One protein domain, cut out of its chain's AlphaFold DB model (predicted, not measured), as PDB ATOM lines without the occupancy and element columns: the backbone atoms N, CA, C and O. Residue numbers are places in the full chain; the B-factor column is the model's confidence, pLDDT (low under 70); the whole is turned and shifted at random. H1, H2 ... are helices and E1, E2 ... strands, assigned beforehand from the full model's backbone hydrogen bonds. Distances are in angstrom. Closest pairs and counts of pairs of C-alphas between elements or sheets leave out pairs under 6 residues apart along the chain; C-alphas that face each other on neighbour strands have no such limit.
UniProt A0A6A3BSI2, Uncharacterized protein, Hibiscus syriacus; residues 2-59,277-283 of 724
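What this domain is: This is residues 2 to 59 and 277 to 283 of the 724 residues of an uncharacterized protein of Hibiscus syriacus (UniProt A0A6A3BSI2). Picture a small twisted antiparallel sheet with two long strands, E1 and E3, side by side through its middle, and a short strand at each edge, E2 beside E1 and E4 beside E3. A one-turn helix, H1, only grazes the sheet, and a long loop, residues 30 to 47, swings out from E2 and comes back to E3 on the other side of E1. The printed part has 65 residues, with one named helix and four named strands in the order H1, E1, E2, E3, E4; the sheet runs E2, E1, E3, E4, and the class is mostly strand, though under half of the residues are in named elements. The whole is only just compact, close to loose, with a radius of gyration of the C-alphas of 12.8 A, and only just elongated, with spans of 42 by 21 by 20 A.

How they stand to each other: Start at H1, residues 4 to 7, which is too short for any O i to N i+4 pair; its one O i to N i+3 pair is within hydrogen-bond range. It is only just on the sheet, with 5 pairs of C-alphas within 10 A, and only grazes it with residues 4 to 5. Next look at E1, residues 14 to 23, an inner strand that bends by 62 degrees at residue 17; the closest C-alphas of H1 and E1 are those of Pro 5 and Ile 14, 7.6 A apart. E2, residues 26 to 29, is an edge strand and forms a hairpin with E1, antiparallel at 144 degrees, with N 21 and O 28 2.8 A apart. E3, residues 48 to 55, is antiparallel to E1 at 162 degrees; check N 17 and O 52, 2.8 A, and N 50 and O 20, 2.8 A. E4, residues 278 to 280, is the other edge strand, antiparallel to E3 at 147 degrees, with N 280 and O 49 3.2 A apart. E2 and E3 are apart, as are E1 and E4, and E2 and E4. From edge to edge the strands' lines turn by 75 degrees.

Where its parts are: Find C-alpha 4 at (-1.287, 1.382, -7.085), where H1 begins its 5.1 A to residue 7. E1 starts at C-alpha 14, (-6.691, 2.320, -1.710), and runs 25.1 A to residue 23. E2, residues 26 to 29, covers 10.0 A, and E3, residues 48 to 55, covers 21.7 A. E4, residues 278 to 280, covers 6.3 A and ends at C-alpha 280, (6.447, -0.498, 4.496).

The domain as a whole: The C-alphas of Ser 44 and Glu 59 are the two farthest apart, at 43.7 A. Residues 60 to 276 are not printed, and C-alphas 59 and 277 are 21.9 A apart across this cut. Of the links printed whole, E2 to E3 is long, with 18 residues. The mean pLDDT of the printed part is 86.0; residues 2, 4, 277, 279 and 281 to 283 are under 70.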
ATOM      1  N   TYR A   2      -2.446   5.638 -11.425       59.09
ATOM      2  CA  TYR A   2      -3.214   4.397 -11.670       59.09
ATOM      3  C   TYR A   2      -2.466   3.072 -11.398       59.09
ATOM      4  O   TYR A   2      -3.058   2.007 -11.508       59.09
ATOM      5  N   GLU A   3      -1.186   3.100 -11.008       70.12
ATOM      6  CA  GLU A   3      -0.373   1.882 -10.802       70.12
ATOM      7  C   GLU A   3      -0.572   1.201  -9.431       70.12
ATOM      8  O   GLU A   3      -0.145   0.063  -9.224       70.12
ATOM      9  N   HIS A   4      -1.199   1.877  -8.464       69.12
ATOM     10  CA  HIS A   4      -1.287   1.382  -7.085       69.12
ATOM     11  C   HIS A   4      -2.072   0.060  -6.922       69.12
ATOM     12  O   HIS A   4      -1.580  -0.795  -6.177       69.12
ATOM     13  N   PRO A   5      -3.184  -0.201  -7.646       76.62
ATOM     14  CA  PRO A   5      -3.867  -1.499  -7.609       76.62
ATOM     15  C   PRO A   5      -2.983  -2.675  -8.051       76.62
ATOM     16  O   PRO A   5      -3.092  -3.763  -7.495       76.62
ATOM     17  N   LEU A   6      -2.052  -2.462  -8.991       77.25
ATOM     18  CA  LEU A   6      -1.112  -3.499  -9.446       77.25
ATOM     19  C   LEU A   6      -0.061  -3.833  -8.375       77.25
ATOM     20  O   LEU A   6       0.396  -4.971  -8.277       77.25
ATOM     21  N   CYS A   7       0.311  -2.848  -7.552       76.25
ATOM     22  CA  CYS A   7       1.233  -3.036  -6.433       76.25
ATOM     23  C   CYS A   7       0.559  -3.684  -5.209       76.25
ATOM     24  O   CYS A   7       1.223  -4.388  -4.445       76.25
ATOM     25  N   PHE A   8      -0.741  -3.442  -5.014       82.31
ATOM     26  CA  PHE A   8      -1.485  -3.795  -3.800       82.31
ATOM     27  C   PHE A   8      -2.842  -4.488  -4.078       82.31
ATOM     28  O   PHE A   8      -3.839  -4.132  -3.452       82.31
ATOM     29  N   PRO A   9      -2.917  -5.526  -4.940       82.81
ATOM     30  CA  PRO A   9      -4.190  -6.074  -5.433       82.81
ATOM     31  C   PRO A   9      -5.094  -6.692  -4.352       82.81
ATOM     32  O   PRO A   9      -6.285  -6.869  -4.573       82.81
ATOM     33  N   ASN A  10      -4.550  -7.007  -3.173       89.19
ATOM     34  CA  ASN A  10      -5.306  -7.564  -2.044       89.19
ATOM     35  C   ASN A  10      -5.940  -6.497  -1.129       89.19
ATOM     36  O   ASN A  10      -6.595  -6.867  -0.161       89.19
ATOM     37  N   PHE A  11      -5.693  -5.204  -1.370       83.69
ATOM     38  CA  PHE A  11      -6.114  -4.110  -0.481       83.69
ATOM     39  C   PHE A  11      -7.342  -3.336  -0.994       83.69
ATOM     40  O   PHE A  11      -7.764  -2.380  -0.355       83.69
ATOM     41  N   GLY A  12      -7.930  -3.749  -2.122       90.31
ATOM     42  CA  GLY A  12      -9.063  -3.055  -2.739       90.31
ATOM     43  C   GLY A  12      -8.681  -1.683  -3.307       90.31
ATOM     44  O   GLY A  12      -7.524  -1.443  -3.666       90.31
ATOM     45  N   ASN A  13      -9.658  -0.777  -3.393       89.38
ATOM     46  CA  ASN A  13      -9.413   0.606  -3.793       89.38
ATOM     47  C   ASN A  13      -8.773   1.379  -2.628       89.38
ATOM     48  O   ASN A  13      -9.455   1.881  -1.735       89.38
ATOM     49  N   ILE A  14      -7.444   1.481  -2.647       92.94
ATOM     50  CA  ILE A  14      -6.691   2.320  -1.710       92.94
ATOM     51  C   ILE A  14      -6.377   3.688  -2.317       92.94
ATOM     52  O   ILE A  14      -5.772   3.791  -3.386       92.94
ATOM     53  N   LYS A  15      -6.712   4.748  -1.582       92.06
ATOM     54  CA  LYS A  15      -6.327   6.119  -1.909       92.06
ATOM     55  C   LYS A  15      -5.069   6.483  -1.128       92.06
ATOM     56  O   LYS A  15      -5.097   6.651   0.089       92.06
ATOM     57  N   ILE A  16      -3.941   6.590  -1.827       92.75
ATOM     58  CA  ILE A  16      -2.695   7.068  -1.221       92.75
ATOM     59  C   ILE A  16      -2.789   8.591  -1.095       92.75
ATOM     60  O   ILE A  16      -2.815   9.299  -2.098       92.75
ATOM     61  N   ASN A  17      -2.845   9.083   0.141       93.31
ATOM     62  CA  ASN A  17      -2.951  10.507   0.462       93.31
ATOM     63  C   ASN A  17      -1.586  11.206   0.458       93.31
ATOM     64  O   ASN A  17      -1.510  12.402   0.191       93.31
ATOM     65  N   SER A  18      -0.506  10.493   0.802       94.44
ATOM     66  CA  SER A  18       0.867  10.977   0.622       94.44
ATOM     67  C   SER A  18       1.912   9.865   0.762       94.44
ATOM     68  O   SER A  18       1.708   8.859   1.446       94.44
ATOM     69  N   LEU A  19       3.074  10.075   0.145       95.88
ATOM     70  CA  LEU A  19       4.269   9.250   0.320       95.88
ATOM     71  C   LEU A  19       5.316  10.030   1.120       95.88
ATOM     72  O   LEU A  19       5.616  11.182   0.797       95.88
ATOM     73  N   LYS A  20       5.893   9.411   2.158       96.25
ATOM     74  CA  LYS A  20       6.913  10.045   3.012       96.25
ATOM     75  C   LYS A  20       8.120   9.128   3.166       96.25
ATOM     76  O   LYS A  20       7.973   7.948   3.478       96.25
ATOM     77  N   VAL A  21       9.314   9.673   2.975       95.50
ATOM     78  CA  VAL A  21      10.585   8.964   3.160       95.50
ATOM     79  C   VAL A  21      11.235   9.423   4.455       95.50
ATOM     80  O   VAL A  21      11.481  10.614   4.636       95.50
ATOM     81  N   GLU A  22      11.556   8.480   5.337       94.19
ATOM     82  CA  GLU A  22      12.429   8.749   6.478       94.19
ATOM     83  C   GLU A  22      13.894   8.568   6.055       94.19
ATOM     84  O   GLU A  22      14.324   7.467   5.689       94.19
ATOM     85  N   CYS A  23      14.664   9.655   6.119       91.25
ATOM     86  CA  CYS A  23      16.109   9.671   5.912       91.25
ATOM     87  C   CYS A  23      16.766  10.408   7.087       91.25
ATOM     88  O   CYS A  23      16.435  11.559   7.375       91.25
ATOM     89  N   ASN A  24      17.679   9.734   7.794       90.19
ATOM     90  CA  ASN A  24      18.373  10.263   8.978       90.19
ATOM     91  C   ASN A  24      17.437  10.830  10.069       90.19
ATOM     92  O   ASN A  24      17.743  11.832  10.709       90.19
ATOM     93  N   GLY A  25      16.282  10.181  10.275       92.38
ATOM     94  CA  GLY A  25      15.248  10.584  11.239       92.38
ATOM     95  C   GLY A  25      14.348  11.739  10.778       92.38
ATOM     96  O   GLY A  25      13.356  12.048  11.436       92.38
ATOM     97  N   VAL A  26      14.652  12.365   9.638       93.25
ATOM     98  CA  VAL A  26      13.838  13.429   9.040       93.25
ATOM     99  C   VAL A  26      12.879  12.817   8.023       93.25
ATOM    100  O   VAL A  26      13.271  11.988   7.201       93.25
ATOM    101  N   HIS A  27      11.611  13.220   8.088       95.38
ATOM    102  CA  HIS A  27      10.565  12.774   7.174       95.38
ATOM    103  C   HIS A  27      10.403  13.782   6.032       95.38
ATOM    104  O   HIS A  27      10.035  14.932   6.266       95.38
ATOM    105  N   TYR A  28      10.632  13.335   4.802       95.50
ATOM    106  CA  TYR A  28      10.458  14.121   3.583       95.50
ATOM    107  C   TYR A  28       9.197  13.652   2.860       95.50
ATOM    108  O   TYR A  28       9.068  12.465   2.565       95.50
ATOM    109  N   HIS A  29       8.270  14.563   2.566       96.19
ATOM    110  CA  HIS A  29       7.184  14.275   1.628       96.19
ATOM    111  C   HIS A  29       7.765  14.122   0.215       96.19
ATOM    112  O   HIS A  29       8.545  14.967  -0.224       96.19
ATOM    113  N   LEU A  30       7.377  13.061  -0.493       96.62
ATOM    114  CA  LEU A  30       7.575  12.970  -1.937       96.62
ATOM    115  C   LEU A  30       6.427  13.704  -2.639       96.62
ATOM    116  O   LEU A  30       5.302  13.706  -2.146       96.62
ATOM    117  N   SER A  31       6.717  14.315  -3.786       95.12
ATOM    118  CA  SER A  31       5.678  14.818  -4.690       95.12
ATOM    119  C   SER A  31       5.080  13.655  -5.484       95.12
ATOM    120  O   SER A  31       5.803  12.724  -5.836       95.12
ATOM    121  N   ASP A  32       3.792  13.727  -5.812       90.31
ATOM    122  CA  ASP A  32       3.066  12.654  -6.510       90.31
ATOM    123  C   ASP A  32       3.570  12.391  -7.942       90.31
ATOM    124  O   ASP A  32       3.326  11.324  -8.505       90.31
ATOM    125  N   SER A  33       4.304  13.344  -8.528       91.38
ATOM    126  CA  SER A  33       5.009  13.197  -9.810       91.38
ATOM    127  C   SER A  33       6.401  12.561  -9.679       91.38
ATOM    128  O   SER A  33       7.011  12.191 -10.683       91.38
ATOM    129  N   MET A  34       6.938  12.425  -8.462       92.00
ATOM    130  CA  MET A  34       8.285  11.907  -8.240       92.00
ATOM    131  C   MET A  34       8.277  10.379  -8.160       92.00
ATOM    132  O   MET A  34       7.824   9.788  -7.180       92.00
ATOM    133  N   PHE A  35       8.888   9.726  -9.152       89.69
ATOM    134  CA  PHE A  35       9.122   8.284  -9.097       89.69
ATOM    135  C   PHE A  35       9.845   7.890  -7.804       89.69
ATOM    136  O   PHE A  35      10.971   8.316  -7.542       89.69
ATOM    137  N   VAL A  36       9.238   6.976  -7.042       88.19
ATOM    138  CA  VAL A  36       9.774   6.449  -5.774       88.19
ATOM    139  C   VAL A  36      11.210   5.921  -5.925       88.19
ATOM    140  O   VAL A  36      12.013   6.038  -5.008       88.19
ATOM    141  N   LYS A  37      11.585   5.393  -7.101       89.75
ATOM    142  CA  LYS A  37      12.965   4.967  -7.409       89.75
ATOM    143  C   LYS A  37      13.975   6.128  -7.356       89.75
ATOM    144  O   LYS A  37      15.090   5.919  -6.876       89.75
ATOM    145  N   SER A  38      13.592   7.317  -7.826       91.31
ATOM    146  CA  SER A  38      14.451   8.505  -7.936       91.31
ATOM    147  C   SER A  38      14.799   9.099  -6.571       91.31
ATOM    148  O   SER A  38      15.947   9.474  -6.350       91.31
ATOM    149  N   ALA A  39      13.864   9.056  -5.616       90.00
ATOM    150  CA  ALA A  39      14.085   9.459  -4.221       90.00
ATOM    151  C   ALA A  39      15.186   8.651  -3.493       90.00
ATOM    152  O   ALA A  39      15.633   9.040  -2.415       90.00
ATOM    153  N   PHE A  40      15.645   7.535  -4.077       90.12
ATOM    154  CA  PHE A  40      16.703   6.673  -3.535       90.12
ATOM    155  C   PHE A  40      17.942   6.573  -4.439       90.12
ATOM    156  O   PHE A  40      18.744   5.643  -4.292       90.12
ATOM    157  N   VAL A  41      18.111   7.504  -5.384       91.81
ATOM    158  CA  VAL A  41      19.369   7.671  -6.128       91.81
ATOM    159  C   VAL A  41      20.421   8.266  -5.184       91.81
ATOM    160  O   VAL A  41      20.124   9.118  -4.355       91.81
ATOM    161  N   GLY A  42      21.653   7.752  -5.232       91.19
ATOM    162  CA  GLY A  42      22.743   8.136  -4.318       91.19
ATOM    163  C   GLY A  42      22.629   7.591  -2.882       91.19
ATOM    164  O   GLY A  42      23.652   7.256  -2.281       91.19
ATOM    165  N   VAL A  43      21.416   7.420  -2.341       84.69
ATOM    166  CA  VAL A  43      21.189   6.944  -0.964       84.69
ATOM    167  C   VAL A  43      21.690   5.504  -0.791       84.69
ATOM    168  O   VAL A  43      21.147   4.552  -1.356       84.69
ATOM    169  N   SER A  44      22.749   5.338   0.007       88.88
ATOM    170  CA  SER A  44      23.397   4.036   0.238       88.88
ATOM    171  C   SER A  44      22.997   3.343   1.546       88.88
ATOM    172  O   SER A  44      23.371   2.187   1.759       88.88
ATOM    173  N   GLU A  45      22.241   4.046   2.389       88.31
ATOM    174  CA  GLU A  45      21.849   3.656   3.745       88.31
ATOM    175  C   GLU A  45      20.424   3.076   3.786       88.31
ATOM    176  O   GLU A  45      19.733   3.002   2.767       88.31
ATOM    177  N   ASN A  46      19.985   2.632   4.967       87.88
ATOM    178  CA  ASN A  46      18.620   2.147   5.165       87.88
ATOM    179  C   ASN A  46      17.641   3.327   5.168       87.88
ATOM    180  O   ASN A  46      17.813   4.272   5.934       87.88
ATOM    181  N   TRP A  47      16.591   3.228   4.360       88.50
ATOM    182  CA  TRP A  47      15.498   4.192   4.274       88.50
ATOM    183  C   TRP A  47      14.164   3.502   4.550       88.50
ATOM    184  O   TRP A  47      14.013   2.301   4.308       88.50
ATOM    185  N   PHE A  48      13.190   4.266   5.036       92.25
ATOM    186  CA  PHE A  48      11.840   3.773   5.308       92.25
ATOM    187  C   PHE A  48      10.839   4.543   4.453       92.25
ATOM    188  O   PHE A  48      10.897   5.770   4.393       92.25
ATOM    189  N   LEU A  49       9.927   3.821   3.795       94.44
ATOM    190  CA  LEU A  49       8.815   4.415   3.060       94.44
ATOM    191  C   LEU A  49       7.548   4.284   3.910       94.44
ATOM    192  O   LEU A  49       7.074   3.180   4.194       94.44
ATOM    193  N   LEU A  50       7.018   5.424   4.332       94.50
ATOM    194  CA  LEU A  50       5.732   5.529   4.996       94.50
ATOM    195  C   LEU A  50       4.704   5.899   3.927       94.50
ATOM    196  O   LEU A  50       4.863   6.905   3.231       94.50
ATOM    197  N   VAL A  51       3.667   5.075   3.797       94.81
ATOM    198  CA  VAL A  51       2.557   5.310   2.872       94.81
ATOM    199  C   VAL A  51       1.358   5.733   3.710       94.81
ATOM    200  O   VAL A  51       0.954   5.020   4.628       94.81
ATOM    201  N   ASP A  52       0.834   6.918   3.426       94.38
ATOM    202  CA  ASP A  52      -0.358   7.470   4.061       94.38
ATOM    203  C   ASP A  52      -1.563   7.029   3.222       94.38
ATOM    204  O   ASP A  52      -1.665   7.419   2.057       94.38
ATOM    205  N   VAL A  53      -2.421   6.161   3.761       93.38
ATOM    206  CA  VAL A  53      -3.492   5.491   3.005       93.38
ATOM    207  C   VAL A  53      -4.843   5.758   3.658       93.38
ATOM    208  O   VAL A  53      -5.031   5.469   4.838       93.38
ATOM    209  N   ALA A  54      -5.789   6.253   2.864       91.31
ATOM    210  CA  ALA A  54      -7.209   6.143   3.154       91.31
ATOM    211  C   ALA A  54      -7.805   4.981   2.350       91.31
ATOM    212  O   ALA A  54      -7.436   4.740   1.197       91.31
ATOM    213  N   GLU A  55      -8.750   4.272   2.955       89.56
ATOM    214  CA  GLU A  55      -9.666   3.408   2.218       89.56
ATOM    215  C   GLU A  55     -10.564   4.296   1.345       89.56
ATOM    216  O   GLU A  55     -11.131   5.278   1.832       89.56
ATOM    217  N   GLU A  56     -10.667   4.000   0.046       88.50
ATOM    218  CA  GLU A  56     -11.609   4.703  -0.824       88.50
ATOM    219  C   GLU A  56     -13.009   4.138  -0.573       88.50
ATOM    220  O   GLU A  56     -13.474   3.226  -1.261       88.50
ATOM    221  N   LEU A  57     -13.665   4.668   0.464       85.44
ATOM    222  CA  LEU A  57     -15.049   4.348   0.777       85.44
ATOM    223  C   LEU A  57     -15.909   4.691  -0.444       85.44
ATOM    224  O   LEU A  57     -16.136   5.862  -0.751       85.44
ATOM    225  N   ARG A  58     -16.365   3.660  -1.161       78.12
ATOM    226  CA  ARG A  58     -17.248   3.829  -2.313       78.12
ATOM    227  C   ARG A  58     -18.618   4.262  -1.806       78.12
ATOM    228  O   ARG A  58     -19.443   3.426  -1.442       78.12
ATOM    229  N   GLU A  59     -18.854   5.571  -1.779       74.19
ATOM    230  CA  GLU A  59     -20.209   6.110  -1.715       74.19
ATOM    231  C   GLU A  59     -20.959   5.610  -2.954       74.19
ATOM    232  O   GLU A  59     -20.722   6.048  -4.081       74.19
ATOM    233  N   LYS A 277      -2.534   3.682   9.061       65.44
ATOM    234  CA  LYS A 277      -1.125   4.037   8.820       65.44
ATOM    235  C   LYS A 277      -0.197   2.830   8.604       65.44
ATOM    236  O   LYS A 277       0.371   2.288   9.555       65.44
ATOM    237  N   ILE A 278       0.033   2.455   7.346       72.12
ATOM    238  CA  ILE A 278       0.892   1.316   6.970       72.12
ATOM    239  C   ILE A 278       2.376   1.731   6.865       72.12
ATOM    240  O   ILE A 278       2.755   2.611   6.089       72.12
ATOM    241  N   ARG A 279       3.262   1.055   7.614       59.38
ATOM    242  CA  ARG A 279       4.729   1.213   7.507       59.38
ATOM    243  C   ARG A 279       5.331   0.117   6.618       59.38
ATOM    244  O   ARG A 279       5.386  -1.040   7.030       59.38
ATOM    245  N   VAL A 280       5.842   0.468   5.434       71.31
ATOM    246  CA  VAL A 280       6.447  -0.498   4.496       71.31
ATOM    247  C   VAL A 280       7.976  -0.474   4.612       71.31
ATOM    248  O   VAL A 280       8.662   0.407   4.091       71.31
ATOM    249  N   ILE A 281       8.538  -1.465   5.308       61.72
ATOM    250  CA  ILE A 281       9.974  -1.522   5.624       61.72
ATOM    251  C   ILE A 281      10.766  -2.191   4.479       61.72
ATOM    252  O   ILE A 281      11.027  -3.396   4.505       61.72
ATOM    253  N   LEU A 282      11.173  -1.424   3.461       64.56
ATOM    254  CA  LEU A 282      11.826  -1.976   2.262       64.56
ATOM    255  C   LEU A 282      13.351  -2.185   2.418       64.56
ATOM    256  O   LEU A 282      14.164  -1.300   2.160       64.56
ATOM    257  N   TRP A 283      13.777  -3.400   2.779       51.38
ATOM    258  CA  TRP A 283      15.204  -3.727   2.956       51.38
ATOM    259  C   TRP A 283      15.935  -3.956   1.620       51.38
ATOM    260  O   TRP A 283      16.001  -5.079   1.107       51.38
TER     261      TRP A 283